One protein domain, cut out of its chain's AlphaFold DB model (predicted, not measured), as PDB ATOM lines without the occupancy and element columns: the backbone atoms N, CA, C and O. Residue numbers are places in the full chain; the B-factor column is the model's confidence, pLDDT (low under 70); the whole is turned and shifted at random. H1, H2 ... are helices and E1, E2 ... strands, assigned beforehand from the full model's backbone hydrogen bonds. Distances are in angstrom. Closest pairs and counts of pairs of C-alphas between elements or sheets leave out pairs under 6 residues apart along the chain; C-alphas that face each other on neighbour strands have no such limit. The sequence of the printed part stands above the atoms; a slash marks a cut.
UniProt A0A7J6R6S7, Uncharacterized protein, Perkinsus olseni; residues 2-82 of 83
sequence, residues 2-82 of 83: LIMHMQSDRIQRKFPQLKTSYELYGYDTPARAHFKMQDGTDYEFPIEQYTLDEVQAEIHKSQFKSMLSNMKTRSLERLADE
ATOM      1  N   LEU A   2      15.893  13.773  30.722       67.06
ATOM      2  CA  LEU A   2      16.006  15.062  31.423       67.06
ATOM      3  C   LEU A   2      14.838  16.026  31.141       67.06
ATOM      4  O   LEU A   2      14.230  16.521  32.079       67.06
ATOM      5  N   ILE A   3      14.466  16.221  29.872       72.62
ATOM      6  CA  ILE A   3      13.361  17.120  29.492       72.62
ATOM      7  C   ILE A   3      12.031  16.691  30.120       72.62
ATOM      8  O   ILE A   3      11.349  17.504  30.733       72.62
ATOM      9  N   MET A   4      11.699  15.397  30.063       77.25
ATOM     10  CA  MET A   4      10.488  14.872  30.708       77.25
ATOM     11  C   MET A   4      10.512  15.081  32.230       77.25
ATOM     12  O   MET A   4       9.478  15.331  32.837       77.25
ATOM     13  N   HIS A   5      11.692  15.006  32.857       78.81
ATOM     14  CA  HIS A   5      11.843  15.301  34.282       78.81
ATOM     15  C   HIS A   5      11.625  16.790  34.585       78.81
ATOM     16  O   HIS A   5      10.918  17.124  35.537       78.81
ATOM     17  N   MET A   6      12.169  17.681  33.753       75.56
ATOM     18  CA  MET A   6      11.971  19.128  33.882       75.56
ATOM     19  C   MET A   6      10.513  19.547  33.662       75.56
ATOM     20  O   MET A   6      10.045  20.493  34.289       75.56
ATOM     21  N   GLN A   7       9.779  18.813  32.827       81.44
ATOM     22  CA  GLN A   7       8.353  19.025  32.584       81.44
ATOM     23  C   GLN A   7       7.442  18.378  33.637       81.44
ATOM     24  O   GLN A   7       6.229  18.524  33.550       81.44
ATOM     25  N   SER A   8       7.987  17.674  34.633       87.06
ATOM     26  CA  SER A   8       7.163  17.055  35.673       87.06
ATOM     27  C   SER A   8       6.458  18.095  36.551       87.06
ATOM     28  O   SER A   8       7.033  19.134  36.888       87.06
ATOM     29  N   ASP A   9       5.250  17.769  37.020       85.06
ATOM     30  CA  ASP A   9       4.448  18.638  37.896       85.06
ATOM     31  C   ASP A   9       5.213  19.104  39.138       85.06
ATOM     32  O   ASP A   9       5.053  20.230  39.609       85.06
ATOM     33  N   ARG A  10       6.080  18.241  39.679       88.88
ATOM     34  CA  ARG A  10       6.907  18.565  40.844       88.88
ATOM     35  C   ARG A  10       7.876  19.710  40.545       88.88
ATOM     36  O   ARG A  10       8.039  20.594  41.385       88.88
ATOM     37  N   ILE A  11       8.529  19.679  39.384       84.88
ATOM     38  CA  ILE A  11       9.489  20.709  38.977       84.88
ATOM     39  C   ILE A  11       8.756  21.983  38.567       84.88
ATOM     40  O   ILE A  11       9.132  23.053  39.038       84.88
ATOM     41  N   GLN A  12       7.667  21.875  37.805       85.06
ATOM     42  CA  GLN A  12       6.872  23.037  37.403       85.06
ATOM     43  C   GLN A  12       6.271  23.782  38.603       85.06
ATOM     44  O   GLN A  12       6.310  25.007  38.645       85.06
ATOM     45  N   ARG A  13       5.787  23.073  39.635       87.12
ATOM     46  CA  ARG A  13       5.307  23.716  40.873       87.12
ATOM     47  C   ARG A  13       6.420  24.425  41.641       87.12
ATOM     48  O   ARG A  13       6.177  25.474  42.229       87.12
ATOM     49  N   LYS A  14       7.626  23.850  41.663       85.81
ATOM     50  CA  LYS A  14       8.780  24.442  42.355       85.81
ATOM     51  C   LYS A  14       9.348  25.644  41.594       85.81
ATOM     52  O   LYS A  14       9.814  26.589  42.220       85.81
ATOM     53  N   PHE A  15       9.297  25.609  40.263       84.31
ATOM     54  CA  PHE A  15       9.845  26.635  39.380       84.31
ATOM     55  C   PHE A  15       8.818  27.026  38.301       84.31
ATOM     56  O   PHE A  15       8.983  26.674  37.134       84.31
ATOM     57  N   PRO A  16       7.766  27.785  38.653       83.19
ATOM     58  CA  PRO A  16       6.648  28.070  37.744       83.19
ATOM     59  C   PRO A  16       7.028  28.951  36.547       83.19
ATOM     60  O   PRO A  16       6.324  28.972  35.543       83.19
ATOM     61  N   GLN A  17       8.140  29.683  36.639       83.94
ATOM     62  CA  GLN A  17       8.651  30.524  35.552       83.94
ATOM     63  C   GLN A  17       9.636  29.783  34.634       83.94
ATOM     64  O   GLN A  17      10.084  30.348  33.637       83.94
ATOM     65  N   LEU A  18       9.998  28.536  34.963       83.06
ATOM     66  CA  LEU A  18      10.960  27.760  34.191       83.06
ATOM     67  C   LEU A  18      10.314  27.288  32.887       83.06
ATOM     68  O   LEU A  18       9.431  26.431  32.883       83.06
ATOM     69  N   LYS A  19      10.785  27.834  31.767       84.44
ATOM     70  CA  LYS A  19      10.427  27.364  30.427       84.44
ATOM     71  C   LYS A  19      11.489  26.386  29.950       84.44
ATOM     72  O   LYS A  19      12.677  26.641  30.116       84.44
ATOM     73  N   THR A  20      11.058  25.275  29.363       83.56
ATOM     74  CA  THR A  20      11.963  24.262  28.811       83.56
ATOM     75  C   THR A  20      11.531  23.887  27.405       83.56
ATOM     76  O   THR A  20      10.347  23.679  27.140       83.56
ATOM     77  N   SER A  21      12.502  23.810  26.505       84.44
ATOM     78  CA  SER A  21      12.347  23.341  25.133       84.44
ATOM     79  C   SER A  21      13.501  22.402  24.803       84.44
ATOM     80  O   SER A  21      14.517  22.368  25.498       84.44
ATOM     81  N   TYR A  22      13.320  21.602  23.762       82.81
ATOM     82  CA  TYR A  22      14.386  20.797  23.191       82.81
ATOM     83  C   TYR A  22      14.240  20.807  21.680       82.81
ATOM     84  O   TYR A  22      13.125  20.799  21.159       82.81
ATOM     85  N   GLU A  23      15.372  20.797  20.996       82.69
ATOM     86  CA  GLU A  23      15.444  20.673  19.551       82.69
ATOM     87  C   GLU A  23      16.290  19.444  19.234       82.69
ATOM     88  O   GLU A  23      17.334  19.215  19.846       82.69
ATOM     89  N   LEU A  24      15.790  18.601  18.333       80.06
ATOM     90  CA  LEU A  24      16.516  17.434  17.851       80.06
ATOM     91  C   LEU A  24      17.137  17.802  16.508       80.06
ATOM     92  O   LEU A  24      16.422  17.993  15.526       80.06
ATOM     93  N   TYR A  25      18.460  17.905  16.476       78.44
ATOM     94  CA  TYR A  25      19.196  18.141  15.242       78.44
ATOM     95  C   TYR A  25      19.447  16.809  14.528       78.44
ATOM     96  O   TYR A  25      19.794  15.811  15.153       78.44
ATOM     97  N   GLY A  26      19.220  16.782  13.213       70.31
ATOM     98  CA  GLY A  26      19.326  15.566  12.394       70.31
ATOM     99  C   GLY A  26      20.744  15.209  11.932       70.31
ATOM    100  O   GLY A  26      20.911  14.201  11.255       70.31
ATOM    101  N   TYR A  27      21.747  16.024  12.265       75.44
ATOM    102  CA  TYR A  27      23.146  15.850  11.852       75.44
ATOM    103  C   TYR A  27      24.060  15.647  13.068       75.44
ATOM    104  O   TYR A  27      23.618  15.860  14.194       75.44
ATOM    105  N   ASP A  28      25.325  15.280  12.820       69.62
ATOM    106  CA  ASP A  28      26.425  15.027  13.777       69.62
ATOM    107  C   ASP A  28      26.854  16.296  14.548       69.62
ATOM    108  O   ASP A  28      28.000  16.738  14.536       69.62
ATOM    109  N   THR A  29      25.870  16.978  15.129       75.06
ATOM    110  CA  THR A  29      26.037  18.214  15.882       75.06
ATOM    111  C   THR A  29      26.090  17.840  17.358       75.06
ATOM    112  O   THR A  29      25.146  17.205  17.839       75.06
ATOM    113  N   PRO A  30      27.154  18.225  18.083       76.75
ATOM    114  CA  PRO A  30      27.297  17.878  19.489       76.75
ATOM    115  C   PRO A  30      26.132  18.445  20.294       76.75
ATOM    116  O   PRO A  30      25.658  19.554  20.023       76.75
ATOM    117  N   ALA A  31      25.676  17.704  21.302       81.81
ATOM    118  CA  ALA A  31      24.590  18.174  22.154       81.81
ATOM    119  C   ALA A  31      25.002  19.465  22.883       81.81
ATOM    120  O   ALA A  31      26.051  19.519  23.528       81.81
ATOM    121  N   ARG A  32      24.166  20.506  22.813       84.31
ATOM    122  CA  ARG A  32      24.397  21.799  23.480       84.31
ATOM    123  C   ARG A  32      23.287  22.067  24.483       84.31
ATOM    124  O   ARG A  32      22.120  21.790  24.209       84.31
ATOM    125  N   ALA A  33      23.655  22.575  25.653       81.81
ATOM    126  CA  ALA A  33      22.696  23.069  26.626       81.81
ATOM    127  C   ALA A  33      22.700  24.589  26.587       81.81
ATOM    128  O   ALA A  33      23.755  25.223  26.561       81.81
ATOM    129  N   HIS A  34      21.495  25.143  26.597       86.19
ATOM    130  CA  HIS A  34      21.247  26.567  26.502       86.19
ATOM    131  C   HIS A  34      20.426  27.017  27.708       86.19
ATOM    132  O   HIS A  34      19.373  26.445  27.999       86.19
ATOM    133  N   PHE A  35      20.926  28.013  28.436       82.19
ATOM    134  CA  PHE A  35      20.303  28.544  29.643       82.19
ATOM    135  C   PHE A  35      20.190  30.054  29.547       82.19
ATOM    136  O   PHE A  35      21.191  30.760  29.435       82.19
ATOM    137  N   LYS A  36      18.963  30.550  29.693       84.06
ATOM    138  CA  LYS A  36      18.692  31.977  29.812       84.06
ATOM    139  C   LYS A  36      18.286  32.317  31.239       84.06
ATOM    140  O   LYS A  36      17.306  31.781  31.759       84.06
ATOM    141  N   MET A  37      19.052  33.199  31.864       81.06
ATOM    142  CA  MET A  37      18.815  33.681  33.220       81.06
ATOM    143  C   MET A  37      17.783  34.821  33.228       81.06
ATOM    144  O   MET A  37      17.489  35.428  32.196       81.06
ATOM    145  N   GLN A  38      17.210  35.118  34.403       76.88
ATOM    146  CA  GLN A  38      16.199  36.179  34.560       76.88
ATOM    147  C   GLN A  38      16.724  37.581  34.222       76.88
ATOM    148  O   GLN A  38      15.947  38.425  33.790       76.88
ATOM    149  N   ASP A  39      18.022  37.822  34.390       73.69
ATOM    150  CA  ASP A  39      18.678  39.081  34.010       73.69
ATOM    151  C   ASP A  39      18.915  39.211  32.494       73.69
ATOM    152  O   ASP A  39      19.486  40.195  32.034       73.69
ATOM    153  N   GLY A  40      18.473  38.223  31.709       76.62
ATOM    154  CA  GLY A  40      18.664  38.173  30.266       76.62
ATOM    155  C   GLY A  40      19.994  37.562  29.837       76.62
ATOM    156  O   GLY A  40      20.177  37.380  28.634       76.62
ATOM    157  N   THR A  41      20.881  37.203  30.774       78.25
ATOM    158  CA  THR A  41      22.160  36.568  30.452       78.25
ATOM    159  C   THR A  41      21.934  35.195  29.847       78.25
ATOM    160  O   THR A  41      21.148  34.387  30.351       78.25
ATOM    161  N   ASP A  42      22.646  34.947  28.762       83.56
ATOM    162  CA  ASP A  42      22.524  33.760  27.944       83.56
ATOM    163  C   ASP A  42      23.820  32.935  28.035       83.56
ATOM    164  O   ASP A  42      24.920  33.476  27.891       83.56
ATOM    165  N   TYR A  43      23.681  31.644  28.326       80.62
ATOM    166  CA  TYR A  43      24.778  30.691  28.420       80.62
ATOM    167  C   TYR A  43      24.512  29.492  27.515       80.62
ATOM    168  O   TYR A  43      23.537  28.767  27.706       80.62
ATOM    169  N   GLU A  44      25.432  29.233  26.590       84.69
ATOM    170  CA  GLU A  44      25.433  28.040  25.751       84.69
ATOM    171  C   GLU A  44      26.755  27.288  25.920       84.69
ATOM    172  O   GLU A  44      27.831  27.886  25.845       84.69
ATOM    173  N   PHE A  45      26.693  25.973  26.128       81.31
ATOM    174  CA  PHE A  45      27.891  25.132  26.172       81.31
ATOM    175  C   PHE A  45      27.631  23.708  25.652       81.31
ATOM    176  O   PHE A  45      26.507  23.201  25.756       81.31
ATOM    177  N   PRO A  46      28.653  23.049  25.068       82.06
ATOM    178  CA  PRO A  46      28.549  21.662  24.626       82.06
ATOM    179  C   PRO A  46      28.479  20.733  25.842       82.06
ATOM    180  O   PRO A  46      29.379  20.728  26.671       82.06
ATOM    181  N   ILE A  47      27.424  19.931  25.963       79.06
ATOM    182  CA  ILE A  47      27.159  19.109  27.158       79.06
ATOM    183  C   ILE A  47      28.109  17.908  27.228       79.06
ATOM    184  O   ILE A  47      28.436  17.430  28.305       79.06
ATOM    185  N   GLU A  48      28.579  17.428  26.078       78.50
ATOM    186  CA  GLU A  48      29.421  16.227  25.968       78.50
ATOM    187  C   GLU A  48      30.793  16.372  26.638       78.50
ATOM    188  O   GLU A  48      31.429  15.372  26.958       78.50
ATOM    189  N   GLN A  49      31.246  17.607  26.859       79.12
ATOM    190  CA  GLN A  49      32.550  17.906  27.456       79.12
ATOM    191  C   GLN A  49      32.473  18.171  28.962       79.12
ATOM    192  O   GLN A  49      33.507  18.390  29.583       79.12
ATOM    193  N   TYR A  50      31.268  18.168  29.540       75.19
ATOM    194  CA  TYR A  50      31.043  18.542  30.929       75.19
ATOM    195  C   TYR A  50      30.406  17.394  31.703       75.19
ATOM    196  O   TYR A  50      29.418  16.783  31.289       75.19
ATOM    197  N   THR A  51      30.941  17.138  32.888       81.06
ATOM    198  CA  THR A  51      30.269  16.324  33.896       81.06
ATOM    199  C   THR A  51      29.071  17.078  34.480       81.06
ATOM    200  O   THR A  51      28.986  18.306  34.426       81.06
ATOM    201  N   LEU A  52      28.130  16.344  35.080       77.88
ATOM    202  CA  LEU A  52      26.967  16.951  35.741       77.88
ATOM    203  C   LEU A  52      27.372  17.958  36.829       77.88
ATOM    204  O   LEU A  52      26.734  19.002  36.954       77.88
ATOM    205  N   ASP A  53      28.440  17.663  37.570       79.12
ATOM    206  CA  ASP A  53      28.942  18.529  38.638       79.12
ATOM    207  C   ASP A  53      29.499  19.845  38.080       79.12
ATOM    208  O   ASP A  53      29.232  20.914  38.631       79.12
ATOM    209  N   GLU A  54      30.211  19.798  36.951       79.75
ATOM    210  CA  GLU A  54      30.732  20.998  36.286       79.75
ATOM    211  C   GLU A  54      29.606  21.863  35.714       79.75
ATOM    212  O   GLU A  54      29.623  23.086  35.868       79.75
ATOM    213  N   VAL A  55      28.579  21.237  35.126       79.00
ATOM    214  CA  VAL A  55      27.370  21.945  34.682       79.00
ATOM    215  C   VAL A  55      26.693  22.648  35.858       79.00
ATOM    216  O   VAL A  55      26.323  23.821  35.765       79.00
ATOM    217  N   GLN A  56      26.542  21.953  36.984       80.31
ATOM    218  CA  GLN A  56      25.908  22.515  38.168       80.31
ATOM    219  C   GLN A  56      26.729  23.665  38.768       80.31
ATOM    220  O   GLN A  56      26.159  24.689  39.160       80.31
ATOM    221  N   ALA A  57      28.056  23.534  38.795       84.06
ATOM    222  CA  ALA A  57      28.958  24.583  39.250       84.06
ATOM    223  C   ALA A  57      28.844  25.852  38.392       84.06
ATOM    224  O   ALA A  57      28.745  26.954  38.943       84.06
ATOM    225  N   GLU A  58      28.789  25.718  37.063       80.12
ATOM    226  CA  GLU A  58      28.667  26.878  36.174       80.12
ATOM    227  C   GLU A  58      27.293  27.553  36.320       80.12
ATOM    228  O   GLU A  58      27.220  28.780  36.405       80.12
ATOM    229  N   ILE A  59      26.210  26.781  36.481       80.25
ATOM    230  CA  ILE A  59      24.875  27.336  36.769       80.25
ATOM    231  C   ILE A  59      24.880  28.129  38.084       80.25
ATOM    232  O   ILE A  59      24.399  29.263  38.112       80.25
ATOM    233  N   HIS A  60      25.432  27.573  39.166       83.25
ATOM    234  CA  HIS A  60      25.493  28.258  40.463       83.25
ATOM    235  C   HIS A  60      26.316  29.548  40.395       83.25
ATOM    236  O   HIS A  60      25.912  30.584  40.926       83.25
ATOM    237  N   LYS A  61      27.459  29.510  39.709       83.81
ATOM    238  CA  LYS A  61      28.320  30.675  39.488       83.81
ATOM    239  C   LYS A  61      27.592  31.772  38.711       83.81
ATOM    240  O   LYS A  61      27.690  32.943  39.078       83.81
ATOM    241  N   SER A  62      26.832  31.407  37.684       77.00
ATOM    242  CA  SER A  62      26.016  32.343  36.908       77.00
ATOM    243  C   SER A  62      24.870  32.935  37.732       77.00
ATOM    244  O   SER A  62      24.680  34.150  37.724       77.00
ATOM    245  N   GLN A  63      24.168  32.125  38.531       78.06
ATOM    246  CA  GLN A  63      23.136  32.610  39.458       78.06
ATOM    247  C   GLN A  63      23.703  33.594  40.488       78.06
ATOM    248  O   GLN A  63      23.104  34.638  40.742       78.06
ATOM    249  N   PHE A  64      24.879  33.299  41.046       82.56
ATOM    250  CA  PHE A  64      25.545  34.181  42.001       82.56
ATOM    251  C   PHE A  64      25.951  35.517  41.364       82.56
ATOM    252  O   PHE A  64      25.686  36.576  41.933       82.56
ATOM    253  N   LYS A  65      26.527  35.493  40.154       80.38
ATOM    254  CA  LYS A  65      26.854  36.715  39.400       80.38
ATOM    255  C   LYS A  65      25.613  37.561  39.114       80.38
ATOM    256  O   LYS A  65      25.644  38.769  39.335       80.38
ATOM    257  N   SER A  66      24.528  36.924  38.678       75.31
ATOM    258  CA  SER A  66      23.246  37.585  38.427       75.31
ATOM    259  C   SER A  66      22.692  38.249  39.694       75.31
ATOM    260  O   SER A  66      22.323  39.423  39.692       75.31
ATOM    261  N   MET A  67      22.722  37.529  40.821       79.56
ATOM    262  CA  MET A  67      22.295  38.042  42.123       79.56
ATOM    263  C   MET A  67      23.128  39.251  42.571       79.56
ATOM    264  O   MET A  67      22.553  40.254  42.993       79.56
ATOM    265  N   LEU A  68      24.457  39.190  42.442       81.62
ATOM    266  CA  LEU A  68      25.341  40.319  42.752       81.62
ATOM    267  C   LEU A  68      25.063  41.532  41.861       81.62
ATOM    268  O   LEU A  68      25.015  42.657  42.360       81.62
ATOM    269  N   SER A  69      24.852  41.311  40.561       75.38
ATOM    270  CA  SER A  69      24.489  42.373  39.619       75.38
ATOM    271  C   SER A  69      23.190  43.061  40.047       75.38
ATOM    272  O   SER A  69      23.163  44.274  40.230       75.38
ATOM    273  N   ASN A  70      22.144  42.283  40.339       72.12
ATOM    274  CA  ASN A  70      20.853  42.811  40.785       72.12
ATOM    275  C   ASN A  70      20.934  43.546  42.132       72.12
ATOM    276  O   ASN A  70      20.275  44.569  42.316       72.12
ATOM    277  N   MET A  71      21.748  43.063  43.078       73.50
ATOM    278  CA  MET A  71      21.993  43.760  44.348       73.50
ATOM    279  C   MET A  71      22.702  45.098  44.145       73.50
ATOM    280  O   MET A  71      22.350  46.079  44.803       73.50
ATOM    281  N   LYS A  72      23.673  45.153  43.227       70.62
ATOM    282  CA  LYS A  72      24.383  46.389  42.892       70.62
ATOM    283  C   LYS A  72      23.433  47.406  42.260       70.62
ATOM    284  O   LYS A  72      23.412  48.547  42.706       70.62
ATOM    285  N   THR A  73      22.617  46.986  41.293       67.25
ATOM    286  CA  THR A  73      21.631  47.859  40.638       67.25
ATOM    287  C   THR A  73      20.608  48.393  41.636       67.25
ATOM    288  O   THR A  73      20.442  49.600  41.735       67.25
ATOM    289  N   ARG A  74      20.012  47.531  42.472       62.12
ATOM    290  CA  ARG A  74      19.037  47.972  43.488       62.12
ATOM    291  C   ARG A  74      19.628  48.892  44.553       62.12
ATOM    292  O   ARG A  74      18.933  49.770  45.048       62.12
ATOM    293  N   SER A  75      20.888  48.684  44.937       61.16
ATOM    294  CA  SER A  75      21.568  49.582  45.880       61.16
ATOM    295  C   SER A  75      21.774  50.974  45.281       61.16
ATOM    296  O   SER A  75      21.634  51.963  45.989       61.16
ATOM    297  N   LEU A  76      22.073  51.050  43.980       60.44
ATOM    298  CA  LEU A  76      22.231  52.313  43.259       60.44
ATOM    299  C   LEU A  76      20.888  53.016  43.024       60.44
ATOM    300  O   LEU A  76      20.810  54.225  43.206       60.44
ATOM    301  N   GLU A  77      19.831  52.274  42.680       59.53
ATOM    302  CA  GLU A  77      18.472  52.818  42.529       59.53
ATOM    303  C   GLU A  77      17.956  53.424  43.839       59.53
ATOM    304  O   GLU A  77      17.387  54.507  43.830       59.53
ATOM    305  N   ARG A  78      18.216  52.773  44.979       58.06
ATOM    306  CA  ARG A  78      17.787  53.276  46.293       58.06
ATOM    307  C   ARG A  78      18.474  54.583  46.696       58.06
ATOM    308  O   ARG A  78      17.848  55.395  47.355       58.06
ATOM    309  N   LEU A  79      19.734  54.768  46.303       57.44
ATOM    310  CA  LEU A  79      20.468  56.022  46.497       57.44
ATOM    311  C   LEU A  79      19.960  57.134  45.568       57.44
ATOM    312  O   LEU A  79      19.974  58.289  45.960       57.44
ATOM    313  N   ALA A  80      19.507  56.792  44.359       53.28
ATOM    314  CA  ALA A  80      18.996  57.762  43.390       53.28
ATOM    315  C   ALA A  80      17.565  58.254  43.688       53.28
ATOM    316  O   ALA A  80      17.180  59.294  43.169       53.28
ATOM    317  N   ASP A  81      16.787  57.515  44.486       54.69
ATOM    318  CA  ASP A  81      15.452  57.923  44.973       54.69
ATOM    319  C   ASP A  81      15.519  58.774  46.264       54.69
ATOM    320  O   ASP A  81      14.496  59.285  46.721       54.69
ATOM    321  N   GLU A  82      16.698  58.897  46.891       52.72
ATOM    322  CA  GLU A  82      16.919  59.676  48.125       52.72
ATOM    323  C   GLU A  82      17.548  61.072  47.880       52.72
ATOM    324  O   GLU A  82      17.746  61.812  48.847       52.72
TER     325      GLU A  82
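Overview. This is residues 2 to 82 of the 83 residues of an uncharacterized protein of Perkinsus olseni (UniProt A0A7J6R6S7). One long helix, H3, runs alongside a two-stranded hairpin, E1 and E2, over its first part, and its last turns, from residue 71 on, stick out as a bare arm. Two short helices, H1 and H2, form a small separate corner, tied to the hairpin by a long looping stretch, residues 15 to 31. Along the printed part, 81 residues, the order is H1, H2, E1, E2, H3: three named helices and two named strands, the sheet being E1 - E2 and antiparallel. The class is mostly helix. The whole is loose, with a radius of gyration of the C-alphas of 16.5 A, and elongated, spanning 56 by 29 by 23 A.

Along the chain. Find C-alpha 2 at (16.006, 15.062, 31.423); there H1 begins, residues 2 to 6, 6.2 A from first to last C-alpha. After it comes H2, residues 9 to 14, 8.5 A long. Pass over residues 15 to 31, which hold no named element, and look for C-alpha 32 at (24.397, 21.799, 23.480), where E1, residues 32 to 36, sets out on its 13.3 A. E2, residues 42 to 46, covers 13.9 A. H3, residues 52 to 80, is 42.3 A long, and you reach its last C-alpha, that of Ala 80, at (18.996, 57.762, 43.390).

Arrangement. Start with H1 and H2, which are close but not clearly touching; their closest C-alphas, those of Met 6 and Gln 12, are 7.3 A apart. H1 is apart from E1, E2 and H3, and H2 is apart from E2 and H3. Next look at the hairpin E1 and E2, antiparallel neighbours with 167 degrees between their N-to-C directions. The C-alphas of His 34 and Glu 44 face each other at 4.5 A. Across the pair, N 35 and O 43 are within hydrogen-bond range at 2.8 A, and so are N 33 and O 45 at 2.9 A. Then compare H3 with E2: they are near each other, with 5 pairs of C-alphas within 10 A. E1 and H3 are apart. In H1, H2 and H3 every O i to N i+4 pair is within hydrogen-bond range.

Size, cuts and confidence. Look from Tyr 27 to Glu 82 for the two C-alphas farthest apart, 57.2 A. The printed part has no cut. The link from H2 to E1 is long, 17 residues, while those from H1 to H2, E1 to E2 and E2 to H3 are tight. Residues 8 to 14, of which 9 to 14 belong to H2, stand free, as do residues 71 to 82, of which 71 to 80 belong to H3. The mean pLDDT of the printed part is 77.4; look for values under 70 at residue 2, residue 28 and residues 73 to 82.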